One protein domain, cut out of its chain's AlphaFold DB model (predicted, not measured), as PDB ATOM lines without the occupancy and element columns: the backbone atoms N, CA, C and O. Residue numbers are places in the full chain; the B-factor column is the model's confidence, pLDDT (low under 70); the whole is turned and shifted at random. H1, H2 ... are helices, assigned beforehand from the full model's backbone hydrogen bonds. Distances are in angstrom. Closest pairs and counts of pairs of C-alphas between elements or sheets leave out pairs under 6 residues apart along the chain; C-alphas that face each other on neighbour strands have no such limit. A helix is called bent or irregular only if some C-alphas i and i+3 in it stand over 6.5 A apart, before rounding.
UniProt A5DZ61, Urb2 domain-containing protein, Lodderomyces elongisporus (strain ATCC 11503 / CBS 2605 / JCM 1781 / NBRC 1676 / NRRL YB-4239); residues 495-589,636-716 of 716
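AT A GLANCE: This is residues 495 to 589 and 636 to 716 of the 716 residues of the protein "Urb2 domain-containing protein" of Lodderomyces elongisporus (strain ATCC 11503 / CBS 2605 / JCM 1781 / NBRC 1676 / NRRL YB-4239) (UniProt A5DZ61). Six helices side by side make a two-layered bundle: the longest helix, H2, stands in a row with H5 and H8, and H1, H4 and H7 form the second row, running against the first. H10 crosses the end of the bundle beside H7 and H8, with H9 folded back along it, and the short H3 and H6 sit near one end of the six. The printed part has 176 residues with ten named helices, H1 to H10 in chain order, and no named strand; its class is all helix. It is compact, with a radius of gyration of the C-alphas of 15.7 A, and spans 40 by 37 by 29 A.

IN THESE COORDINATES: Find C-alpha 518 at (-19.422, -21.104, -5.856); from there H2 runs 30.3 A to C-alpha 538 at (-26.611, -50.431, -3.076). H5 is residues 571 to 585, 20.8 A, and H8 is residues 664 to 678, 21.1 A; both run the same way as H2 or as each other, H5 the same way as H2 and H8 the same way as H5. H8 is irregular, but only just: C-alphas 669 and 672 are 6.52 A apart. H1 is residues 495 to 512, 26.3 A, H4 residues 547 to 562, 22.2 A, and H7 residues 646 to 659, 20.2 A; H4 runs the same way as H1, and H7 the same way as H4. H3 is residues 540 to 543, H6 residues 636 to 642 and H9 residues 683 to 692. H10, residues 695 to 712, runs 24.4 A and ends at C-alpha 712, (-42.274, -35.080, 12.046).

HOW THE PARTS SIT: H1, H2, H4, H5, H7 and H8 are an up-and-down bundle, each running against the one before it in the chain. H2 touches H5 at a shallow tilt of 15 degrees, the same way, closest at the C-alphas of Ser 533 and Leu 580, 5.2 A. H5 touches H8 at 1 degree, the same way, closest at Val 571 and Val 666, C-alphas 5.2 A apart. H1 and H2 are a hairpin, with C-alphas 505 and 528 closest at 6.1 A. H4 touches H7 at a shallow tilt of 19 degrees, closest at C-alphas 555 and 649, 5.9 A. H10, with residues 705 to 712 alone, touches residues 672 to 678 of H8, about perpendicular at 82 degrees; C-alphas 675 and 708 are closest, 5.6 A. H9 and H10 are a hairpin that only just touches, with 3 pairs of C-alphas within 8 A, closest at C-alphas 690 and 698, 5.9 A. H3 and H6 are close but not clearly touching, closest at C-alphas 541 and 638, 7.7 A. H1 and H10 are apart. Every O i to N i+4 pair is within hydrogen-bond range in H1, H2, H4, H5, H6, H7, H9 and H10; H8 has 7 of 11, and H3 is too short for such a pair.

THE WHOLE: The farthest C-alphas, of Ser 516 and Ser 684, are 44.9 A apart. Residues 590 to 635 are not printed, and C-alphas 589 and 636 are 13.4 A apart across the cut. Of the links printed whole, H4 to H5 is short and the others are tight. Mean pLDDT of the printed part is 83.8; look for values under 70 at residues 513 to 516, 564 to 568, 587 to 589, 636 to 637 and 712 to 716.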
ATOM      1  N   GLN A 495     -15.071 -54.500   0.345       90.00
ATOM      2  CA  GLN A 495     -15.058 -53.666   1.546       90.00
ATOM      3  C   GLN A 495     -14.021 -52.530   1.469       90.00
ATOM      4  O   GLN A 495     -14.293 -51.400   1.875       90.00
ATOM      5  N   TYR A 496     -12.833 -52.831   0.942       91.19
ATOM      6  CA  TYR A 496     -11.722 -51.893   0.846       91.19
ATOM      7  C   TYR A 496     -11.941 -50.883  -0.290       91.19
ATOM      8  O   TYR A 496     -11.667 -49.696  -0.118       91.19
ATOM      9  N   GLY A 497     -12.527 -51.311  -1.409       92.38
ATOM     10  CA  GLY A 497     -12.959 -50.436  -2.498       92.38
ATOM     11  C   GLY A 497     -14.003 -49.410  -2.062       92.38
ATOM     12  O   GLY A 497     -13.915 -48.247  -2.457       92.38
ATOM     13  N   LEU A 498     -14.951 -49.788  -1.199       93.19
ATOM     14  CA  LEU A 498     -15.915 -48.843  -0.620       93.19
ATOM     15  C   LEU A 498     -15.266 -47.871   0.369       93.19
ATOM     16  O   LEU A 498     -15.555 -46.677   0.313       93.19
ATOM     17  N   GLU A 499     -14.367 -48.346   1.232       93.00
ATOM     18  CA  GLU A 499     -13.602 -47.485   2.147       93.00
ATOM     19  C   GLU A 499     -12.754 -46.464   1.361       93.00
ATOM     20  O   GLU A 499     -12.820 -45.265   1.642       93.00
ATOM     21  N   ASN A 500     -12.078 -46.899   0.290       93.38
ATOM     22  CA  ASN A 500     -11.365 -46.020  -0.644       93.38
ATOM     23  C   ASN A 500     -12.307 -45.065  -1.397       93.38
ATOM     24  O   ASN A 500     -11.925 -43.932  -1.671       93.38
ATOM     25  N   THR A 501     -13.542 -45.471  -1.705       95.44
ATOM     26  CA  THR A 501     -14.534 -44.594  -2.355       95.44
ATOM     27  C   THR A 501     -15.025 -43.498  -1.406       95.44
ATOM     28  O   THR A 501     -15.166 -42.347  -1.814       95.44
ATOM     29  N   ILE A 502     -15.245 -43.804  -0.124       94.25
ATOM     30  CA  ILE A 502     -15.591 -42.782   0.879       94.25
ATOM     31  C   ILE A 502     -14.402 -41.830   1.096       94.25
ATOM     32  O   ILE A 502     -14.594 -40.617   1.192       94.25
ATOM     33  N   TYR A 503     -13.173 -42.356   1.104       93.25
ATOM     34  CA  TYR A 503     -11.948 -41.555   1.166       93.25
ATOM     35  C   TYR A 503     -11.783 -40.623  -0.050       93.25
ATOM     36  O   TYR A 503     -11.507 -39.436   0.135       93.25
ATOM     37  N   LEU A 504     -12.044 -41.113  -1.268       94.50
ATOM     38  CA  LEU A 504     -12.074 -40.319  -2.504       94.50
ATOM     39  C   LEU A 504     -13.015 -39.116  -2.372       94.50
ATOM     40  O   LEU A 504     -12.599 -37.980  -2.596       94.50
ATOM     41  N   VAL A 505     -14.267 -39.355  -1.966       94.50
ATOM     42  CA  VAL A 505     -15.259 -38.282  -1.792       94.50
ATOM     43  C   VAL A 505     -14.826 -37.315  -0.682       94.50
ATOM     44  O   VAL A 505     -14.922 -36.106  -0.864       94.50
ATOM     45  N   SER A 506     -14.268 -37.812   0.430       91.25
ATOM     46  CA  SER A 506     -13.700 -36.965   1.495       91.25
ATOM     47  C   SER A 506     -12.622 -36.024   0.951       91.25
ATOM     48  O   SER A 506     -12.650 -34.832   1.252       91.25
ATOM     49  N   ASN A 507     -11.686 -36.534   0.145       89.31
ATOM     50  CA  ASN A 507     -10.615 -35.727  -0.439       89.31
ATOM     51  C   ASN A 507     -11.147 -34.704  -1.450       89.31
ATOM     52  O   ASN A 507     -10.692 -33.565  -1.442       89.31
ATOM     53  N   ILE A 508     -12.126 -35.078  -2.283       90.56
ATOM     54  CA  ILE A 508     -12.763 -34.153  -3.230       90.56
ATOM     55  C   ILE A 508     -13.397 -32.974  -2.480       90.56
ATOM     56  O   ILE A 508     -12.997 -31.834  -2.697       90.56
ATOM     57  N   VAL A 509     -14.318 -33.234  -1.546       86.88
ATOM     58  CA  VAL A 509     -15.056 -32.165  -0.844       86.88
ATOM     59  C   VAL A 509     -14.115 -31.297   0.011       86.88
ATOM     60  O   VAL A 509     -14.329 -30.095   0.138       86.88
ATOM     61  N   LYS A 510     -13.031 -31.864   0.561       82.62
ATOM     62  CA  LYS A 510     -12.009 -31.095   1.296       82.62
ATOM     63  C   LYS A 510     -11.189 -30.164   0.398       82.62
ATOM     64  O   LYS A 510     -10.863 -29.067   0.842       82.62
ATOM     65  N   ASN A 511     -10.879 -30.569  -0.835       78.69
ATOM     66  CA  ASN A 511     -10.051 -29.780  -1.756       78.69
ATOM     67  C   ASN A 511     -10.842 -28.677  -2.482       78.69
ATOM     68  O   ASN A 511     -10.310 -27.593  -2.698       78.69
ATOM     69  N   VAL A 512     -12.116 -28.921  -2.808       71.25
ATOM     70  CA  VAL A 512     -13.000 -27.978  -3.535       71.25
ATOM     71  C   VAL A 512     -13.207 -26.653  -2.785       71.25
ATOM     72  O   VAL A 512     -13.330 -25.596  -3.404       71.25
ATOM     73  N   ARG A 513     -13.108 -26.673  -1.448       61.97
ATOM     74  CA  ARG A 513     -13.125 -25.470  -0.592       61.97
ATOM     75  C   ARG A 513     -12.022 -24.442  -0.894       61.97
ATOM     76  O   ARG A 513     -12.077 -23.345  -0.347       61.97
ATOM     77  N   ALA A 514     -11.018 -24.786  -1.704       57.25
ATOM     78  CA  ALA A 514      -9.967 -23.869  -2.145       57.25
ATOM     79  C   ALA A 514     -10.254 -23.186  -3.502       57.25
ATOM     80  O   ALA A 514      -9.513 -22.282  -3.882       57.25
ATOM     81  N   GLU A 515     -11.293 -23.602  -4.237       57.62
ATOM     82  CA  GLU A 515     -11.674 -23.000  -5.524       57.62
ATOM     83  C   GLU A 515     -12.557 -21.751  -5.328       57.62
ATOM     84  O   GLU A 515     -13.290 -21.632  -4.346       57.62
ATOM     85  N   SER A 516     -12.493 -20.790  -6.253       56.59
ATOM     86  CA  SER A 516     -13.148 -19.479  -6.105       56.59
ATOM     87  C   SER A 516     -14.540 -19.357  -6.742       56.59
ATOM     88  O   SER A 516     -15.149 -18.294  -6.635       56.59
ATOM     89  N   ASP A 517     -15.043 -20.393  -7.423       71.44
ATOM     90  CA  ASP A 517     -16.370 -20.392  -8.058       71.44
ATOM     91  C   ASP A 517     -17.382 -21.195  -7.225       71.44
ATOM     92  O   ASP A 517     -17.287 -22.416  -7.092       71.44
ATOM     93  N   ASN A 518     -18.382 -20.499  -6.684       71.56
ATOM     94  CA  ASN A 518     -19.422 -21.104  -5.856       71.56
ATOM     95  C   ASN A 518     -20.319 -22.091  -6.627       71.56
ATOM     96  O   ASN A 518     -20.722 -23.098  -6.049       71.56
ATOM     97  N   ASN A 519     -20.610 -21.851  -7.911       77.44
ATOM     98  CA  ASN A 519     -21.544 -22.683  -8.684       77.44
ATOM     99  C   ASN A 519     -20.939 -24.056  -9.000       77.44
ATOM    100  O   ASN A 519     -21.592 -25.097  -8.869       77.44
ATOM    101  N   VAL A 520     -19.664 -24.061  -9.400       80.19
ATOM    102  CA  VAL A 520     -18.892 -25.286  -9.642       80.19
ATOM    103  C   VAL A 520     -18.832 -26.118  -8.364       80.19
ATOM    104  O   VAL A 520     -19.166 -27.306  -8.376       80.19
ATOM    105  N   SER A 521     -18.487 -25.485  -7.249       82.25
ATOM    106  CA  SER A 521     -18.330 -26.161  -5.968       82.25
ATOM    107  C   SER A 521     -19.645 -26.697  -5.388       82.25
ATOM    108  O   SER A 521     -19.663 -27.822  -4.879       82.25
ATOM    109  N   GLU A 522     -20.766 -25.982  -5.548       87.50
ATOM    110  CA  GLU A 522     -22.101 -26.503  -5.222       87.50
ATOM    111  C   GLU A 522     -22.404 -27.784  -6.020       87.50
ATOM    112  O   GLU A 522     -22.859 -28.791  -5.465       87.50
ATOM    113  N   SER A 523     -22.106 -27.786  -7.324       88.69
ATOM    114  CA  SER A 523     -22.345 -28.953  -8.181       88.69
ATOM    115  C   SER A 523     -21.534 -30.178  -7.730       88.69
ATOM    116  O   SER A 523     -22.060 -31.297  -7.704       88.69
ATOM    117  N   ILE A 524     -20.295 -29.968  -7.271       89.31
ATOM    118  CA  ILE A 524     -19.421 -31.028  -6.757       89.31
ATOM    119  C   ILE A 524     -19.896 -31.523  -5.381       89.31
ATOM    120  O   ILE A 524     -19.869 -32.733  -5.127       89.31
ATOM    121  N   TYR A 525     -20.414 -30.643  -4.515       91.12
ATOM    122  CA  TYR A 525     -21.078 -31.028  -3.262       91.12
ATOM    123  C   TYR A 525     -22.298 -31.930  -3.529       91.12
ATOM    124  O   TYR A 525     -22.449 -33.011  -2.942       91.12
ATOM    125  N   VAL A 526     -23.158 -31.529  -4.470       92.50
ATOM    126  CA  VAL A 526     -24.352 -32.290  -4.871       92.50
ATOM    127  C   VAL A 526     -23.966 -33.637  -5.496       92.50
ATOM    128  O   VAL A 526     -24.549 -34.665  -5.152       92.50
ATOM    129  N   ALA A 527     -22.950 -33.688  -6.357       93.62
ATOM    130  CA  ALA A 527     -22.453 -34.947  -6.913       93.62
ATOM    131  C   ALA A 527     -21.851 -35.868  -5.826       93.62
ATOM    132  O   ALA A 527     -22.089 -37.079  -5.829       93.62
ATOM    133  N   SER A 528     -21.148 -35.302  -4.842       94.75
ATOM    134  CA  SER A 528     -20.543 -36.032  -3.717       94.75
ATOM    135  C   SER A 528     -21.587 -36.673  -2.795       94.75
ATOM    136  O   SER A 528     -21.503 -37.865  -2.483       94.75
ATOM    137  N   THR A 529     -22.629 -35.929  -2.411       94.38
ATOM    138  CA  THR A 529     -23.760 -36.464  -1.622       94.38
ATOM    139  C   THR A 529     -24.540 -37.547  -2.378       94.38
ATOM    140  O   THR A 529     -25.015 -38.511  -1.765       94.38
ATOM    141  N   GLN A 530     -24.619 -37.464  -3.712       95.19
ATOM    142  CA  GLN A 530     -25.203 -38.519  -4.547       95.19
ATOM    143  C   GLN A 530     -24.347 -39.796  -4.602       95.19
ATOM    144  O   GLN A 530     -24.918 -40.888  -4.585       95.19
ATOM    145  N   VAL A 531     -23.009 -39.701  -4.624       96.62
ATOM    146  CA  VAL A 531     -22.122 -40.879  -4.520       96.62
ATOM    147  C   VAL A 531     -22.348 -41.596  -3.187       96.62
ATOM    148  O   VAL A 531     -22.633 -42.794  -3.184       96.62
ATOM    149  N   LEU A 532     -22.320 -40.871  -2.062       95.25
ATOM    150  CA  LEU A 532     -22.583 -41.452  -0.736       95.25
ATOM    151  C   LEU A 532     -23.992 -42.063  -0.637       95.25
ATOM    152  O   LEU A 532     -24.164 -43.139  -0.060       95.25
ATOM    153  N   SER A 533     -24.987 -41.429  -1.266       93.62
ATOM    154  CA  SER A 533     -26.348 -41.969  -1.365       93.62
ATOM    155  C   SER A 533     -26.385 -43.291  -2.138       93.62
ATOM    156  O   SER A 533     -27.048 -44.224  -1.693       93.62
ATOM    157  N   SER A 534     -25.641 -43.424  -3.243       93.12
ATOM    158  CA  SER A 534     -25.492 -44.705  -3.954       93.12
ATOM    159  C   SER A 534     -24.828 -45.783  -3.085       93.12
ATOM    160  O   SER A 534     -25.251 -46.937  -3.134       93.12
ATOM    161  N   ILE A 535     -23.840 -45.447  -2.246       93.06
ATOM    162  CA  ILE A 535     -23.249 -46.425  -1.312       93.06
ATOM    163  C   ILE A 535     -24.320 -46.926  -0.325       93.06
ATOM    164  O   ILE A 535     -24.495 -48.134  -0.168       93.06
ATOM    165  N   LEU A 536     -25.106 -46.031   0.278       89.62
ATOM    166  CA  LEU A 536     -26.205 -46.415   1.178       89.62
ATOM    167  C   LEU A 536     -27.325 -47.209   0.478       89.62
ATOM    168  O   LEU A 536     -27.900 -48.117   1.083       89.62
ATOM    169  N   LEU A 537     -27.616 -46.906  -0.790       87.94
ATOM    170  CA  LEU A 537     -28.688 -47.529  -1.576       87.94
ATOM    171  C   LEU A 537     -28.320 -48.850  -2.265       87.94
ATOM    172  O   LEU A 537     -29.232 -49.562  -2.680       87.94
ATOM    173  N   TYR A 538     -27.036 -49.198  -2.389       87.75
ATOM    174  CA  TYR A 538     -26.611 -50.431  -3.076       87.75
ATOM    175  C   TYR A 538     -25.615 -51.289  -2.280       87.75
ATOM    176  O   TYR A 538     -25.544 -52.495  -2.507       87.75
ATOM    177  N   HIS A 539     -24.894 -50.711  -1.312       86.62
ATOM    178  CA  HIS A 539     -23.762 -51.350  -0.617       86.62
ATOM    179  C   HIS A 539     -23.926 -51.437   0.905       86.62
ATOM    180  O   HIS A 539     -22.988 -51.764   1.631       86.62
ATOM    181  N   ARG A 540     -25.137 -51.176   1.407       81.56
ATOM    182  CA  ARG A 540     -25.456 -51.007   2.832       81.56
ATOM    183  C   ARG A 540     -24.904 -52.087   3.769       81.56
ATOM    184  O   ARG A 540     -24.441 -51.762   4.859       81.56
ATOM    185  N   PHE A 541     -24.921 -53.354   3.353       77.88
ATOM    186  CA  PHE A 541     -24.428 -54.473   4.167       77.88
ATOM    187  C   PHE A 541     -22.908 -54.429   4.401       77.88
ATOM    188  O   PHE A 541     -22.447 -54.831   5.470       77.88
ATOM    189  N   GLN A 542     -22.141 -53.857   3.469       79.56
ATOM    190  CA  GLN A 542     -20.695 -53.649   3.615       79.56
ATOM    191  C   GLN A 542     -20.363 -52.476   4.574       79.56
ATOM    192  O   GLN A 542     -19.245 -52.342   5.062       79.56
ATOM    193  N   LEU A 543     -21.334 -51.627   4.935       76.38
ATOM    194  CA  LEU A 543     -21.114 -50.525   5.887       76.38
ATOM    195  C   LEU A 543     -21.244 -50.932   7.363       76.38
ATOM    196  O   LEU A 543     -20.922 -50.131   8.242       76.38
ATOM    197  N   THR A 544     -21.702 -52.155   7.656       70.62
ATOM    198  CA  THR A 544     -22.206 -52.583   8.977       70.62
ATOM    199  C   THR A 544     -21.324 -52.157  10.164       70.62
ATOM    200  O   THR A 544     -21.823 -51.533  11.101       70.62
ATOM    201  N   THR A 545     -20.007 -52.378  10.110       72.56
ATOM    202  CA  THR A 545     -19.049 -51.993  11.174       72.56
ATOM    203  C   THR A 545     -18.300 -50.675  10.912       72.56
ATOM    204  O   THR A 545     -17.527 -50.221  11.759       72.56
ATOM    205  N   ARG A 546     -18.525 -50.033   9.759       81.38
ATOM    206  CA  ARG A 546     -17.749 -48.887   9.242       81.38
ATOM    207  C   ARG A 546     -18.511 -47.565   9.181       81.38
ATOM    208  O   ARG A 546     -17.971 -46.564   8.723       81.38
ATOM    209  N   HIS A 547     -19.728 -47.528   9.720       83.81
ATOM    210  CA  HIS A 547     -20.566 -46.328   9.823       83.81
ATOM    211  C   HIS A 547     -19.850 -45.074  10.353       83.81
ATOM    212  O   HIS A 547     -20.217 -43.975   9.959       83.81
ATOM    213  N   HIS A 548     -18.821 -45.209  11.197       85.94
ATOM    214  CA  HIS A 548     -18.013 -44.079  11.668       85.94
ATOM    215  C   HIS A 548     -17.351 -43.279  10.530       85.94
ATOM    216  O   HIS A 548     -17.357 -42.055  10.592       85.94
ATOM    217  N   ILE A 549     -16.858 -43.938   9.472       88.44
ATOM    218  CA  ILE A 549     -16.232 -43.269   8.316       88.44
ATOM    219  C   ILE A 549     -17.281 -42.446   7.550       88.44
ATOM    220  O   ILE A 549     -17.028 -41.315   7.142       88.44
ATOM    221  N   LEU A 550     -18.495 -42.992   7.412       88.94
ATOM    222  CA  LEU A 550     -19.619 -42.288   6.797       88.94
ATOM    223  C   LEU A 550     -20.106 -41.108   7.660       88.94
ATOM    224  O   LEU A 550     -20.390 -40.045   7.119       88.94
ATOM    225  N   MET A 551     -20.171 -41.257   8.989       90.25
ATOM    226  CA  MET A 551     -20.567 -40.156   9.883       90.25
ATOM    227  C   MET A 551     -19.570 -38.998   9.876       90.25
ATOM    228  O   MET A 551     -19.997 -37.854  10.014       90.25
ATOM    229  N   ASP A 552     -18.273 -39.274   9.722       90.44
ATOM    230  CA  ASP A 552     -17.239 -38.238   9.648       90.44
ATOM    231  C   ASP A 552     -17.450 -37.349   8.411       90.44
ATOM    232  O   ASP A 552     -17.631 -36.135   8.529       90.44
ATOM    233  N   ILE A 553     -17.586 -37.957   7.225       91.75
ATOM    234  CA  ILE A 553     -17.870 -37.196   5.999       91.75
ATOM    235  C   ILE A 553     -19.266 -36.553   6.010       91.75
ATOM    236  O   ILE A 553     -19.409 -35.420   5.558       91.75
ATOM    237  N   MET A 554     -20.291 -37.202   6.577       92.56
ATOM    238  CA  MET A 554     -21.623 -36.596   6.721       92.56
ATOM    239  C   MET A 554     -21.637 -35.426   7.710       92.56
ATOM    240  O   MET A 554     -22.394 -34.481   7.498       92.56
ATOM    241  N   THR A 555     -20.794 -35.446   8.745       92.19
ATOM    242  CA  THR A 555     -20.585 -34.308   9.657       92.19
ATOM    243  C   THR A 555     -19.882 -33.162   8.934       92.19
ATOM    244  O   THR A 555     -20.299 -32.014   9.065       92.19
ATOM    245  N   PHE A 556     -18.852 -33.460   8.139       89.38
ATOM    246  CA  PHE A 556     -18.124 -32.460   7.353       89.38
ATOM    247  C   PHE A 556     -19.022 -31.777   6.309       89.38
ATOM    248  O   PHE A 556     -19.037 -30.552   6.206       89.38
ATOM    249  N   LEU A 557     -19.822 -32.571   5.587       91.31
ATOM    250  CA  LEU A 557     -20.827 -32.101   4.630       91.31
ATOM    251  C   LEU A 557     -21.930 -31.272   5.300       91.31
ATOM    252  O   LEU A 557     -22.406 -30.313   4.698       91.31
ATOM    253  N   LEU A 558     -22.322 -31.611   6.535       91.00
ATOM    254  CA  LEU A 558     -23.255 -30.801   7.317       91.00
ATOM    255  C   LEU A 558     -22.631 -29.452   7.680       91.00
ATOM    256  O   LEU A 558     -23.230 -28.422   7.403       91.00
ATOM    257  N   GLN A 559     -21.411 -29.450   8.231       88.81
ATOM    258  CA  GLN A 559     -20.691 -28.226   8.597       88.81
ATOM    259  C   GLN A 559     -20.559 -27.253   7.414       88.81
ATOM    260  O   GLN A 559     -20.627 -26.038   7.605       88.81
ATOM    261  N   ASP A 560     -20.378 -27.785   6.202       85.94
ATOM    262  CA  ASP A 560     -20.328 -26.995   4.972       85.94
ATOM    263  C   ASP A 560     -21.633 -26.216   4.753       85.94
ATOM    264  O   ASP A 560     -21.596 -24.992   4.668       85.94
ATOM    265  N   LEU A 561     -22.789 -26.890   4.793       86.00
ATOM    266  CA  LEU A 561     -24.119 -26.265   4.673       86.00
ATOM    267  C   LEU A 561     -24.352 -25.169   5.729       86.00
ATOM    268  O   LEU A 561     -24.982 -24.151   5.442       86.00
ATOM    269  N   CYS A 562     -23.845 -25.371   6.950       81.56
ATOM    270  CA  CYS A 562     -24.011 -24.442   8.071       81.56
ATOM    271  C   CYS A 562     -23.199 -23.147   7.930       81.56
ATOM    272  O   CYS A 562     -23.543 -22.140   8.545       81.56
ATOM    273  N   THR A 563     -22.080 -23.180   7.206       78.00
ATOM    274  CA  THR A 563     -21.102 -22.087   7.227       78.00
ATOM    275  C   THR A 563     -21.521 -20.988   6.250       78.00
ATOM    276  O   THR A 563     -21.524 -21.198   5.041       78.00
ATOM    277  N   VAL A 564     -21.859 -19.800   6.759       65.38
ATOM    278  CA  VAL A 564     -22.234 -18.644   5.923       65.38
ATOM    279  C   VAL A 564     -21.077 -18.276   4.991       65.38
ATOM    280  O   VAL A 564     -19.947 -18.096   5.443       65.38
ATOM    281  N   GLY A 565     -21.365 -18.162   3.693       61.97
ATOM    282  CA  GLY A 565     -20.349 -17.946   2.659       61.97
ATOM    283  C   GLY A 565     -19.635 -19.220   2.191       61.97
ATOM    284  O   GLY A 565     -18.677 -19.115   1.429       61.97
ATOM    285  N   SER A 566     -20.076 -20.411   2.613       67.81
ATOM    286  CA  SER A 566     -19.639 -21.660   1.987       67.81
ATOM    287  C   SER A 566     -20.273 -21.852   0.611       67.81
ATOM    288  O   SER A 566     -21.355 -21.350   0.301       67.81
ATOM    289  N   GLN A 567     -19.606 -22.669  -0.195       63.09
ATOM    290  CA  GLN A 567     -20.025 -23.038  -1.544       63.09
ATOM    291  C   GLN A 567     -21.275 -23.940  -1.576       63.09
ATOM    292  O   GLN A 567     -21.881 -24.113  -2.627       63.09
ATOM    293  N   ALA A 568     -21.665 -24.528  -0.441       64.25
ATOM    294  CA  ALA A 568     -22.803 -25.439  -0.333       64.25
ATOM    295  C   ALA A 568     -24.049 -24.783   0.290       64.25
ATOM    296  O   ALA A 568     -25.033 -25.467   0.557       64.25
ATOM    297  N   HIS A 569     -24.033 -23.477   0.563       74.75
ATOM    298  CA  HIS A 569     -25.103 -22.784   1.288       74.75
ATOM    299  C   HIS A 569     -26.344 -22.503   0.409       74.75
ATOM    300  O   HIS A 569     -26.725 -21.356   0.180       74.75
ATOM    301  N   SER A 570     -26.968 -23.564  -0.112       84.69
ATOM    302  CA  SER A 570     -28.111 -23.512  -1.029       84.69
ATOM    303  C   SER A 570     -29.207 -24.523  -0.663       84.69
ATOM    304  O   SER A 570     -28.965 -25.564  -0.047       84.69
ATOM    305  N   VAL A 571     -30.433 -24.257  -1.124       87.00
ATOM    306  CA  VAL A 571     -31.575 -25.182  -0.984       87.00
ATOM    307  C   VAL A 571     -31.363 -26.479  -1.787       87.00
ATOM    308  O   VAL A 571     -31.836 -27.545  -1.389       87.00
ATOM    309  N   GLN A 572     -30.619 -26.432  -2.896       89.06
ATOM    310  CA  GLN A 572     -30.335 -27.606  -3.726       89.06
ATOM    311  C   GLN A 572     -29.314 -28.544  -3.057       89.06
ATOM    312  O   GLN A 572     -29.550 -29.755  -2.994       89.06
ATOM    313  N   ALA A 573     -28.234 -28.003  -2.489       88.44
ATOM    314  CA  ALA A 573     -27.282 -28.758  -1.676       88.44
ATOM    315  C   ALA A 573     -27.952 -29.331  -0.412       88.44
ATOM    316  O   ALA A 573     -27.794 -30.519  -0.110       88.44
ATOM    317  N   ALA A 574     -28.792 -28.535   0.259       90.06
ATOM    318  CA  ALA A 574     -29.614 -28.968   1.391       90.06
ATOM    319  C   ALA A 574     -30.541 -30.148   1.032       90.06
ATOM    320  O   ALA A 574     -30.611 -31.131   1.768       90.06
ATOM    321  N   SER A 575     -31.202 -30.100  -0.130       91.19
ATOM    322  CA  SER A 575     -32.066 -31.177  -0.643       91.19
ATOM    323  C   SER A 575     -31.289 -32.457  -0.994       91.19
ATOM    324  O   SER A 575     -31.758 -33.578  -0.762       91.19
ATOM    325  N   ALA A 576     -30.060 -32.321  -1.501       92.25
ATOM    326  CA  ALA A 576     -29.180 -33.460  -1.758       92.25
ATOM    327  C   ALA A 576     -28.710 -34.131  -0.450       92.25
ATOM    328  O   ALA A 576     -28.728 -35.362  -0.344       92.25
ATOM    329  N   TYR A 577     -28.380 -33.337   0.573       93.94
ATOM    330  CA  TYR A 577     -28.040 -33.832   1.910       93.94
ATOM    331  C   TYR A 577     -29.245 -34.454   2.639       93.94
ATOM    332  O   TYR A 577     -29.116 -35.503   3.269       93.94
ATOM    333  N   LEU A 578     -30.441 -33.880   2.486       92.88
ATOM    334  CA  LEU A 578     -31.696 -34.442   2.993       92.88
ATOM    335  C   LEU A 578     -31.932 -35.871   2.475       92.88
ATOM    336  O   LEU A 578     -32.193 -36.788   3.256       92.88
ATOM    337  N   ARG A 579     -31.765 -36.094   1.164       90.69
ATOM    338  CA  ARG A 579     -31.845 -37.443   0.575       90.69
ATOM    339  C   ARG A 579     -30.803 -38.396   1.158       90.69
ATOM    340  O   ARG A 579     -31.116 -39.567   1.370       90.69
ATOM    341  N   LEU A 580     -29.591 -37.917   1.437       93.25
ATOM    342  CA  LEU A 580     -28.544 -38.721   2.072       93.25
ATOM    343  C   LEU A 580     -28.948 -39.157   3.494       93.25
ATOM    344  O   LEU A 580     -28.795 -40.334   3.829       93.25
ATOM    345  N   LEU A 581     -29.530 -38.253   4.296       90.94
ATOM    346  CA  LEU A 581     -30.086 -38.566   5.622       90.94
ATOM    347  C   LEU A 581     -31.218 -39.602   5.549       90.94
ATOM    348  O   LEU A 581     -31.191 -40.585   6.289       90.94
ATOM    349  N   HIS A 582     -32.181 -39.431   4.639       88.94
ATOM    350  CA  HIS A 582     -33.291 -40.381   4.481       88.94
ATOM    351  C   HIS A 582     -32.780 -41.775   4.088       88.94
ATOM    352  O   HIS A 582     -33.100 -42.758   4.755       88.94
ATOM    353  N   ASN A 583     -31.891 -41.868   3.091       88.19
ATOM    354  CA  ASN A 583     -31.277 -43.136   2.667       88.19
ATOM    355  C   ASN A 583     -30.509 -43.840   3.803       88.19
ATOM    356  O   ASN A 583     -30.443 -45.072   3.850       88.19
ATOM    357  N   MET A 584     -29.923 -43.068   4.723       88.56
ATOM    358  CA  MET A 584     -29.245 -43.586   5.908       88.56
ATOM    359  C   MET A 584     -30.236 -44.156   6.933       88.56
ATOM    360  O   MET A 584     -30.010 -45.256   7.447       88.56
ATOM    361  N   CYS A 585     -31.332 -43.448   7.219       83.88
ATOM    362  CA  CYS A 585     -32.272 -43.780   8.295       83.88
ATOM    363  C   CYS A 585     -33.380 -44.781   7.892       83.88
ATOM    364  O   CYS A 585     -33.774 -45.626   8.706       83.88
ATOM    365  N   GLU A 586     -33.860 -44.744   6.647       75.06
ATOM    366  CA  GLU A 586     -34.952 -45.599   6.150       75.06
ATOM    367  C   GLU A 586     -34.487 -47.023   5.800       75.06
ATOM    368  O   GLU A 586     -33.404 -47.188   5.240       75.06
ATOM    369  N   PRO A 587     -35.278 -48.082   6.060       56.19
ATOM    370  CA  PRO A 587     -34.955 -49.450   5.653       56.19
ATOM    371  C   PRO A 587     -35.218 -49.703   4.152       56.19
ATOM    372  O   PRO A 587     -36.196 -49.225   3.586       56.19
ATOM    373  N   MET A 588     -34.371 -50.509   3.501       51.59
ATOM    374  CA  MET A 588     -34.556 -50.893   2.091       51.59
ATOM    375  C   MET A 588     -35.828 -51.729   1.876       51.59
ATOM    376  O   MET A 588     -35.899 -52.849   2.368       51.59
ATOM    377  N   LYS A 589     -36.746 -51.252   1.024       46.69
ATOM    378  CA  LYS A 589     -37.819 -52.076   0.418       46.69
ATOM    379  C   LYS A 589     -37.407 -52.757  -0.906       46.69
ATOM    380  O   LYS A 589     -38.097 -53.628  -1.400       46.69
ATOM    381  N   ASN A 636     -33.265 -54.672  11.288       65.94
ATOM    382  CA  ASN A 636     -33.127 -54.369  12.713       65.94
ATOM    383  C   ASN A 636     -31.661 -54.416  13.160       65.94
ATOM    384  O   ASN A 636     -31.237 -53.597  13.978       65.94
ATOM    385  N   GLU A 637     -30.877 -55.326  12.589       69.69
ATOM    386  CA  GLU A 637     -29.437 -55.423  12.781       69.69
ATOM    387  C   GLU A 637     -28.715 -54.194  12.222       69.69
ATOM    388  O   GLU A 637     -27.996 -53.527  12.967       69.69
ATOM    389  N   TYR A 638     -28.990 -53.797  10.975       73.88
ATOM    390  CA  TYR A 638     -28.450 -52.556  10.419       73.88
ATOM    391  C   TYR A 638     -28.781 -51.342  11.306       73.88
ATOM    392  O   TYR A 638     -27.877 -50.599  11.696       73.88
ATOM    393  N   LYS A 639     -30.051 -51.179  11.715       74.81
ATOM    394  CA  LYS A 639     -30.459 -50.109  12.643       74.81
ATOM    395  C   LYS A 639     -29.698 -50.182  13.974       74.81
ATOM    396  O   LYS A 639     -29.293 -49.146  14.491       74.81
ATOM    397  N   LYS A 640     -29.444 -51.376  14.523       77.94
ATOM    398  CA  LYS A 640     -28.657 -51.591  15.756       77.94
ATOM    399  C   LYS A 640     -27.198 -51.136  15.621       77.94
ATOM    400  O   LYS A 640     -26.659 -50.603  16.592       77.94
ATOM    401  N   TYR A 641     -26.569 -51.311  14.459       78.94
ATOM    402  CA  TYR A 641     -25.226 -50.781  14.195       78.94
ATOM    403  C   TYR A 641     -25.244 -49.269  13.955       78.94
ATOM    404  O   TYR A 641     -24.501 -48.541  14.616       78.94
ATOM    405  N   LEU A 642     -26.139 -48.780  13.093       82.44
ATOM    406  CA  LEU A 642     -26.284 -47.359  12.767       82.44
ATOM    407  C   LEU A 642     -26.537 -46.497  14.022       82.44
ATOM    408  O   LEU A 642     -25.883 -45.469  14.217       82.44
ATOM    409  N   ARG A 643     -27.409 -46.972  14.924       84.56
ATOM    410  CA  ARG A 643     -27.700 -46.380  16.244       84.56
ATOM    411  C   ARG A 643     -26.456 -46.024  17.057       84.56
ATOM    412  O   ARG A 643     -26.530 -45.117  17.876       84.56
ATOM    413  N   ARG A 644     -25.330 -46.725  16.893       83.94
ATOM    414  CA  ARG A 644     -24.099 -46.455  17.661       83.94
ATOM    415  C   ARG A 644     -23.377 -45.184  17.214       83.94
ATOM    416  O   ARG A 644     -22.613 -44.634  17.997       83.94
ATOM    417  N   HIS A 645     -23.607 -44.739  15.979       85.19
ATOM    418  CA  HIS A 645     -22.834 -43.670  15.343       85.19
ATOM    419  C   HIS A 645     -23.679 -42.424  15.033       85.19
ATOM    420  O   HIS A 645     -23.183 -41.310  15.174       85.19
ATOM    421  N   VAL A 646     -24.968 -42.590  14.712       87.56
ATOM    422  CA  VAL A 646     -25.900 -41.478  14.436       87.56
ATOM    423  C   VAL A 646     -26.008 -40.407  15.541       87.56
ATOM    424  O   VAL A 646     -26.126 -39.238  15.174       87.56
ATOM    425  N   PRO A 647     -25.920 -40.709  16.859       89.81
ATOM    426  CA  PRO A 647     -25.944 -39.666  17.889       89.81
ATOM    427  C   PRO A 647     -24.897 -38.566  17.679       89.81
ATOM    428  O   PRO A 647     -25.185 -37.411  17.964       89.81
ATOM    429  N   ILE A 648     -23.723 -38.900  17.128       89.31
ATOM    430  CA  ILE A 648     -22.639 -37.944  16.849       89.31
ATOM    431  C   ILE A 648     -23.106 -36.877  15.852       89.31
ATOM    432  O   ILE A 648     -22.868 -35.689  16.060       89.31
ATOM    433  N   LEU A 649     -23.812 -37.291  14.797       90.88
ATOM    434  CA  LEU A 649     -24.315 -36.380  13.771       90.88
ATOM    435  C   LEU A 649     -25.367 -35.418  14.342       90.88
ATOM    436  O   LEU A 649     -25.340 -34.230  14.035       90.88
ATOM    437  N   LEU A 650     -26.239 -35.907  15.233       91.44
ATOM    438  CA  LEU A 650     -27.248 -35.078  15.896       91.44
ATOM    439  C   LEU A 650     -26.631 -34.114  16.926       91.44
ATOM    440  O   LEU A 650     -27.038 -32.955  16.982       91.44
ATOM    441  N   THR A 651     -25.603 -34.536  17.674       91.31
ATOM    442  CA  THR A 651     -24.794 -33.632  18.517       91.31
ATOM    443  C   THR A 651     -24.180 -32.511  17.684       91.31
ATOM    444  O   THR A 651     -24.240 -31.344  18.071       91.31
ATOM    445  N   ASN A 652     -23.597 -32.846  16.529       90.88
ATOM    446  CA  ASN A 652     -22.959 -31.866  15.658       90.88
ATOM    447  C   ASN A 652     -23.975 -30.911  15.026       90.88
ATOM    448  O   ASN A 652     -23.714 -29.715  15.015       90.88
ATOM    449  N   TYR A 653     -25.155 -31.386  14.614       91.12
ATOM    450  CA  TYR A 653     -26.253 -30.522  14.164       91.12
ATOM    451  C   TYR A 653     -26.652 -29.488  15.231       91.12
ATOM    452  O   TYR A 653     -26.640 -28.292  14.953       91.12
ATOM    453  N   VAL A 654     -26.903 -29.924  16.474       91.06
ATOM    454  CA  VAL A 654     -27.217 -29.022  17.602       91.06
ATOM    455  C   VAL A 654     -26.090 -28.010  17.840       91.06
ATOM    456  O   VAL A 654     -26.341 -26.812  17.960       91.06
ATOM    457  N   ASN A 655     -24.836 -28.470  17.863       89.88
ATOM    458  CA  ASN A 655     -23.673 -27.606  18.055       89.88
ATOM    459  C   ASN A 655     -23.484 -26.599  16.914       89.88
ATOM    460  O   ASN A 655     -23.043 -25.480  17.163       89.88
ATOM    461  N   PHE A 656     -23.774 -26.985  15.672       89.94
ATOM    462  CA  PHE A 656     -23.672 -26.102  14.517       89.94
ATOM    463  C   PHE A 656     -24.796 -25.066  14.516       89.94
ATOM    464  O   PHE A 656     -24.500 -23.898  14.283       89.94
ATOM    465  N   GLN A 657     -26.034 -25.437  14.860       87.56
ATOM    466  CA  GLN A 657     -27.156 -24.490  14.954       87.56
ATOM    467  C   GLN A 657     -26.896 -23.371  15.977       87.56
ATOM    468  O   GLN A 657     -27.336 -22.242  15.796       87.56
ATOM    469  N   LEU A 658     -26.163 -23.681  17.051       86.56
ATOM    470  CA  LEU A 658     -25.782 -22.714  18.084       86.56
ATOM    471  C   LEU A 658     -24.527 -21.895  17.741       86.56
ATOM    472  O   LEU A 658     -24.273 -20.881  18.389       86.56
ATOM    473  N   LYS A 659     -23.719 -22.334  16.767       84.12
ATOM    474  CA  LYS A 659     -22.446 -21.691  16.382       84.12
ATOM    475  C   LYS A 659     -22.517 -20.897  15.082       84.12
ATOM    476  O   LYS A 659     -21.708 -19.992  14.899       84.12
ATOM    477  N   PHE A 660     -23.430 -21.246  14.181       78.94
ATOM    478  CA  PHE A 660     -23.540 -20.657  12.853       78.94
ATOM    479  C   PHE A 660     -24.948 -20.114  12.606       78.94
ATOM    480  O   PHE A 660     -25.941 -20.723  13.001       78.94
ATOM    481  N   ASN A 661     -25.036 -18.997  11.884       70.81
ATOM    482  CA  ASN A 661     -26.306 -18.464  11.403       70.81
ATOM    483  C   ASN A 661     -26.783 -19.301  10.208       70.81
ATOM    484  O   ASN A 661     -26.435 -19.009   9.068       70.81
ATOM    485  N   PHE A 662     -27.563 -20.349  10.469       73.25
ATOM    486  CA  PHE A 662     -28.233 -21.101   9.410       73.25
ATOM    487  C   PHE A 662     -29.177 -20.186   8.623       73.25
ATOM    488  O   PHE A 662     -30.019 -19.508   9.218       73.25
ATOM    489  N   ASP A 663     -29.106 -20.243   7.292       80.88
ATOM    490  CA  ASP A 663     -30.205 -19.756   6.470       80.88
ATOM    491  C   ASP A 663     -31.469 -20.574   6.763       80.88
ATOM    492  O   ASP A 663     -31.435 -21.798   6.952       80.88
ATOM    493  N   LYS A 664     -32.603 -19.875   6.804       82.81
ATOM    494  CA  LYS A 664     -33.874 -20.472   7.188       82.81
ATOM    495  C   LYS A 664     -34.355 -21.499   6.162       82.81
ATOM    496  O   LYS A 664     -34.803 -22.565   6.568       82.81
ATOM    497  N   ALA A 665     -34.231 -21.236   4.861       84.81
ATOM    498  CA  ALA A 665     -34.690 -22.163   3.826       84.81
ATOM    499  C   ALA A 665     -33.818 -23.433   3.763       84.81
ATOM    500  O   ALA A 665     -34.343 -24.539   3.594       84.81
ATOM    501  N   VAL A 666     -32.504 -23.297   3.969       85.31
ATOM    502  CA  VAL A 666     -31.575 -24.431   4.138       85.31
ATOM    503  C   VAL A 666     -31.966 -25.277   5.358       85.31
ATOM    504  O   VAL A 666     -32.096 -26.501   5.249       85.31
ATOM    505  N   ASN A 667     -32.213 -24.640   6.506       87.12
ATOM    506  CA  ASN A 667     -32.579 -25.339   7.738       87.12
ATOM    507  C   ASN A 667     -33.953 -26.025   7.660       87.12
ATOM    508  O   ASN A 667     -34.075 -27.195   8.026       87.12
ATOM    509  N   ASP A 668     -34.971 -25.329   7.149       86.81
ATOM    510  CA  ASP A 668     -36.332 -25.853   6.982       86.81
ATOM    511  C   ASP A 668     -36.329 -27.090   6.056       86.81
ATOM    512  O   ASP A 668     -37.037 -28.066   6.312       86.81
ATOM    513  N   THR A 669     -35.458 -27.104   5.036       88.38
ATOM    514  CA  THR A 669     -35.244 -28.264   4.150       88.38
ATOM    515  C   THR A 669     -34.672 -29.464   4.917       88.38
ATOM    516  O   THR A 669     -35.239 -30.559   4.881       88.38
ATOM    517  N   ILE A 670     -33.563 -29.278   5.642       89.62
ATOM    518  CA  ILE A 670     -32.820 -30.377   6.293       89.62
ATOM    519  C   ILE A 670     -33.534 -30.906   7.545       89.62
ATOM    520  O   ILE A 670     -33.401 -32.091   7.861       89.62
ATOM    521  N   SER A 671     -34.331 -30.075   8.225       87.19
ATOM    522  CA  SER A 671     -35.048 -30.427   9.463       87.19
ATOM    523  C   SER A 671     -35.856 -31.725   9.338       87.19
ATOM    524  O   SER A 671     -35.854 -32.547  10.253       87.19
ATOM    525  N   SER A 672     -36.472 -31.972   8.177       84.38
ATOM    526  CA  SER A 672     -37.211 -33.215   7.908       84.38
ATOM    527  C   SER A 672     -36.336 -34.483   7.961       84.38
ATOM    528  O   SER A 672     -36.765 -35.494   8.513       84.38
ATOM    529  N   GLY A 673     -35.079 -34.420   7.510       85.38
ATOM    530  CA  GLY A 673     -34.127 -35.534   7.605       85.38
ATOM    531  C   GLY A 673     -33.502 -35.688   8.990       85.38
ATOM    532  O   GLY A 673     -33.143 -36.797   9.395       85.38
ATOM    533  N   ILE A 674     -33.406 -34.593   9.749       89.81
ATOM    534  CA  ILE A 674     -33.056 -34.638  11.175       89.81
ATOM    535  C   ILE A 674     -34.176 -35.322  11.973       89.81
ATOM    536  O   ILE A 674     -33.892 -36.080  12.899       89.81
ATOM    537  N   TYR A 675     -35.440 -35.163  11.574       89.56
ATOM    538  CA  TYR A 675     -36.547 -35.922  12.157       89.56
ATOM    539  C   TYR A 675     -36.409 -37.434  11.934       89.56
ATOM    540  O   TYR A 675     -36.550 -38.190  12.897       89.56
ATOM    541  N   SER A 676     -35.975 -37.880  10.749       86.75
ATOM    542  CA  SER A 676     -35.700 -39.304  10.477       86.75
ATOM    543  C   SER A 676     -34.613 -39.918  11.375       86.75
ATOM    544  O   SER A 676     -34.556 -41.138  11.533       86.75
ATOM    545  N   ILE A 677     -33.729 -39.109  11.977       88.94
ATOM    546  CA  ILE A 677     -32.754 -39.596  12.967       88.94
ATOM    547  C   ILE A 677     -33.459 -40.033  14.263       88.94
ATOM    548  O   ILE A 677     -33.083 -41.057  14.844       88.94
ATOM    549  N   PHE A 678     -34.485 -39.308  14.718       87.56
ATOM    550  CA  PHE A 678     -35.205 -39.659  15.947       87.56
ATOM    551  C   PHE A 678     -35.930 -41.011  15.836       87.56
ATOM    552  O   PHE A 678     -35.995 -41.730  16.832       87.56
ATOM    553  N   ASP A 679     -36.372 -41.411  14.638       83.56
ATOM    554  CA  ASP A 679     -36.944 -42.743  14.362       83.56
ATOM    555  C   ASP A 679     -35.920 -43.890  14.455       83.56
ATOM    556  O   ASP A 679     -36.272 -45.061  14.651       83.56
ATOM    557  N   VAL A 680     -34.629 -43.580  14.301       84.38
ATOM    558  CA  VAL A 680     -33.543 -44.559  14.432       84.38
ATOM    559  C   VAL A 680     -33.138 -44.731  15.894       84.38
ATOM    560  O   VAL A 680     -32.883 -45.864  16.306       84.38
ATOM    561  N   LEU A 681     -33.066 -43.657  16.682       85.44
ATOM    562  CA  LEU A 681     -32.526 -43.672  18.048       85.44
ATOM    563  C   LEU A 681     -33.450 -44.356  19.071       85.44
ATOM    564  O   LEU A 681     -34.673 -44.280  18.995       85.44
ATOM    565  N   SER A 682     -32.868 -45.018  20.077       82.88
ATOM    566  CA  SER A 682     -33.630 -45.525  21.232       82.88
ATOM    567  C   SER A 682     -33.722 -44.492  22.357       82.88
ATOM    568  O   SER A 682     -32.856 -43.632  22.502       82.88
ATOM    569  N   GLN A 683     -34.725 -44.631  23.232       82.88
ATOM    570  CA  GLN A 683     -34.938 -43.734  24.377       82.88
ATOM    571  C   GLN A 683     -33.680 -43.563  25.254       82.88
ATOM    572  O   GLN A 683     -33.337 -42.453  25.650       82.88
ATOM    573  N   SER A 684     -32.935 -44.647  25.491       83.06
ATOM    574  CA  SER A 684     -31.647 -44.627  26.201       83.06
ATOM    575  C   SER A 684     -30.583 -43.753  25.524       83.06
ATOM    576  O   SER A 684     -29.807 -43.091  26.209       83.06
ATOM    577  N   GLN A 685     -30.557 -43.716  24.192       84.69
ATOM    578  CA  GLN A 685     -29.611 -42.911  23.420       84.69
ATOM    579  C   GLN A 685     -30.014 -41.441  23.392       84.69
ATOM    580  O   GLN A 685     -29.141 -40.587  23.493       84.69
ATOM    581  N   LEU A 686     -31.315 -41.141  23.339       87.44
ATOM    582  CA  LEU A 686     -31.826 -39.775  23.489       87.44
ATOM    583  C   LEU A 686     -31.498 -39.201  24.876       87.44
ATOM    584  O   LEU A 686     -31.090 -38.046  24.979       87.44
ATOM    585  N   HIS A 687     -31.591 -40.010  25.937       85.69
ATOM    586  CA  HIS A 687     -31.161 -39.601  27.277       85.69
ATOM    587  C   HIS A 687     -29.645 -39.380  27.374       85.69
ATOM    588  O   HIS A 687     -29.227 -38.361  27.922       85.69
ATOM    589  N   ALA A 688     -28.827 -40.281  26.819       85.88
ATOM    590  CA  ALA A 688     -27.370 -40.123  26.798       85.88
ATOM    591  C   ALA A 688     -26.929 -38.887  25.993       85.88
ATOM    592  O   ALA A 688     -26.077 -38.128  26.446       85.88
ATOM    593  N   LEU A 689     -27.556 -38.645  24.839       87.75
ATOM    594  CA  LEU A 689     -27.336 -37.465  24.002       87.75
ATOM    595  C   LEU A 689     -27.690 -36.172  24.750       87.75
ATOM    596  O   LEU A 689     -26.869 -35.265  24.833       87.75
ATOM    597  N   ASN A 690     -28.870 -36.116  25.372       88.00
ATOM    598  CA  ASN A 690     -29.276 -34.971  26.184       88.00
ATOM    599  C   ASN A 690     -28.358 -34.747  27.401       88.00
ATOM    600  O   ASN A 690     -28.219 -33.617  27.847       88.00
ATOM    601  N   ALA A 691     -27.727 -35.788  27.948       86.50
ATOM    602  CA  ALA A 691     -26.744 -35.646  29.025       86.50
ATOM    603  C   ALA A 691     -25.366 -35.152  28.538       86.50
ATOM    604  O   ALA A 691     -24.638 -34.545  29.319       86.50
ATOM    605  N   ALA A 692     -25.018 -35.395  27.269       85.81
ATOM    606  CA  ALA A 692     -23.749 -34.989  26.658       85.81
ATOM    607  C   ALA A 692     -23.744 -33.545  26.114       85.81
ATOM    608  O   ALA A 692     -22.680 -33.018  25.794       85.81
ATOM    609  N   LEU A 693     -24.916 -32.914  25.992       89.62
ATOM    610  CA  LEU A 693     -25.071 -31.530  25.540       89.62
ATOM    611  C   LEU A 693     -24.924 -30.526  26.698       89.62
ATOM    612  O   LEU A 693     -25.264 -30.804  27.851       89.62
ATOM    613  N   ASP A 694     -24.454 -29.323  26.372       89.06
ATOM    614  CA  ASP A 694     -24.321 -28.202  27.304       89.06
ATOM    615  C   ASP A 694     -25.694 -27.579  27.655       89.06
ATOM    616  O   ASP A 694     -26.756 -28.130  27.357       89.06
ATOM    617  N   PHE A 695     -25.728 -26.446  28.365       86.56
ATOM    618  CA  PHE A 695     -27.010 -25.817  28.715       86.56
ATOM    619  C   PHE A 695     -27.770 -25.307  27.478       86.56
ATOM    620  O   PHE A 695     -28.972 -25.560  27.371       86.56
ATOM    621  N   GLY A 696     -27.080 -24.667  26.525       84.88
ATOM    622  CA  GLY A 696     -27.692 -24.188  25.282       84.88
ATOM    623  C   GLY A 696     -28.160 -25.342  24.395       84.88
ATOM    624  O   GLY A 696     -29.321 -25.377  23.978       84.88
ATOM    625  N   GLY A 697     -27.298 -26.343  24.193       89.12
ATOM    626  CA  GLY A 697     -27.593 -27.547  23.421       89.12
ATOM    627  C   GLY A 697     -28.802 -28.312  23.943       89.12
ATOM    628  O   GLY A 697     -29.661 -28.699  23.154       89.12
ATOM    629  N   ARG A 698     -28.938 -28.474  25.266       89.94
ATOM    630  CA  ARG A 698     -30.105 -29.142  25.875       89.94
ATOM    631  C   ARG A 698     -31.410 -28.379  25.666       89.94
ATOM    632  O   ARG A 698     -32.439 -29.010  25.425       89.94
ATOM    633  N   ALA A 699     -31.387 -27.048  25.742       88.69
ATOM    634  CA  ALA A 699     -32.573 -26.231  25.493       88.69
ATOM    635  C   ALA A 699     -33.042 -26.364  24.032       88.69
ATOM    636  O   ALA A 699     -34.211 -26.673  23.791       88.69
ATOM    637  N   PHE A 700     -32.121 -26.226  23.072       89.69
ATOM    638  CA  PHE A 700     -32.428 -26.382  21.648       89.69
ATOM    639  C   PHE A 700     -32.862 -27.814  21.294       89.69
ATOM    640  O   PHE A 700     -33.903 -28.005  20.670       89.69
ATOM    641  N   PHE A 701     -32.132 -28.832  21.761       90.94
ATOM    642  CA  PHE A 701     -32.462 -30.245  21.536       90.94
ATOM    643  C   PHE A 701     -33.859 -30.616  22.052       90.94
ATOM    644  O   PHE A 701     -34.579 -31.379  21.406       90.94
ATOM    645  N   LYS A 702     -34.279 -30.047  23.192       90.12
ATOM    646  CA  LYS A 702     -35.635 -30.231  23.722       90.12
ATOM    647  C   LYS A 702     -36.703 -29.609  22.816       90.12
ATOM    648  O   LYS A 702     -37.748 -30.233  22.652       90.12
ATOM    649  N   SER A 703     -36.452 -28.432  22.232       90.00
ATOM    650  CA  SER A 703     -37.351 -27.830  21.231       90.00
ATOM    651  C   SER A 703     -37.457 -28.732  20.004       90.00
ATOM    652  O   SER A 703     -38.532 -29.241  19.717       90.00
ATOM    653  N   LEU A 704     -36.316 -29.065  19.395       89.38
ATOM    654  CA  LEU A 704     -36.224 -29.897  18.194       89.38
ATOM    655  C   LEU A 704     -36.929 -31.261  18.348       89.38
ATOM    656  O   LEU A 704     -37.556 -31.763  17.417       89.38
ATOM    657  N   TYR A 705     -36.853 -31.869  19.536       89.25
ATOM    658  CA  TYR A 705     -37.543 -33.126  19.840       89.25
ATOM    659  C   TYR A 705     -39.061 -32.966  20.060       89.25
ATOM    660  O   TYR A 705     -39.815 -33.916  19.825       89.25
ATOM    661  N   ASN A 706     -39.530 -31.793  20.495       88.88
ATOM    662  CA  ASN A 706     -40.957 -31.467  20.512       88.88
ATOM    663  C   ASN A 706     -41.467 -31.225  19.083       88.88
ATOM    664  O   ASN A 706     -42.464 -31.833  18.699       88.88
ATOM    665  N   ASP A 707     -40.734 -30.459  18.273       85.88
ATOM    666  CA  ASP A 707     -41.074 -30.181  16.872       85.88
ATOM    667  C   ASP A 707     -41.164 -31.487  16.052       85.88
ATOM    668  O   ASP A 707     -42.105 -31.705  15.287       85.88
ATOM    669  N   TYR A 708     -40.252 -32.436  16.299       87.88
ATOM    670  CA  TYR A 708     -40.332 -33.805  15.776       87.88
ATOM    671  C   TYR A 708     -41.640 -34.526  16.163       87.88
ATOM    672  O   TYR A 708     -42.255 -35.185  15.320       87.88
ATOM    673  N   LYS A 709     -42.090 -34.418  17.421       86.12
ATOM    674  CA  LYS A 709     -43.330 -35.066  17.891       86.12
ATOM    675  C   LYS A 709     -44.593 -34.447  17.302       86.12
ATOM    676  O   LYS A 709     -45.554 -35.183  17.076       86.12
ATOM    677  N   GLU A 710     -44.598 -33.132  17.105       81.19
ATOM    678  CA  GLU A 710     -45.733 -32.387  16.557       81.19
ATOM    679  C   GLU A 710     -45.831 -32.551  15.033       81.19
ATOM    680  O   GLU A 710     -46.887 -32.924  14.525       81.19
ATOM    681  N   TYR A 711     -44.727 -32.342  14.305       77.19
ATOM    682  CA  TYR A 711     -44.737 -32.211  12.840       77.19
ATOM    683  C   TYR A 711     -44.057 -33.362  12.089       77.19
ATOM    684  O   TYR A 711     -44.418 -33.625  10.940       77.19
ATOM    685  N   GLY A 712     -43.072 -34.032  12.697       65.62
ATOM    686  CA  GLY A 712     -42.274 -35.080  12.046       65.62
ATOM    687  C   GLY A 712     -42.932 -36.461  12.078       65.62
ATOM    688  O   GLY A 712     -43.104 -37.098  11.042       65.62
ATOM    689  N   LYS A 713     -43.361 -36.904  13.265       65.62
ATOM    690  CA  LYS A 713     -43.819 -38.281  13.536       65.62
ATOM    691  C   LYS A 713     -45.040 -38.749  12.716       65.62
ATOM    692  O   LYS A 713     -45.280 -39.949  12.616       65.62
ATOM    693  N   TRP A 714     -45.818 -37.825  12.150       53.50
ATOM    694  CA  TRP A 714     -47.097 -38.107  11.480       53.50
ATOM    695  C   TRP A 714     -47.101 -37.821   9.966       53.50
ATOM    696  O   TRP A 714     -48.165 -37.843   9.354       53.50
ATOM    697  N   LYS A 715     -45.938 -37.531   9.363       44.09
ATOM    698  CA  LYS A 715     -45.788 -37.200   7.928       44.09
ATOM    699  C   LYS A 715     -45.082 -38.284   7.087       44.09
ATOM    700  O   LYS A 715     -44.640 -37.982   5.980       44.09
ATOM    701  N   GLY A 716     -44.949 -39.505   7.615       37.09
ATOM    702  CA  GLY A 716     -44.324 -40.658   6.940       37.09
ATOM    703  C   GLY A 716     -45.301 -41.507   6.135       37.09
ATOM    704  O   GLY A 716     -46.421 -41.726   6.646       37.09
TER     705      GLY A 716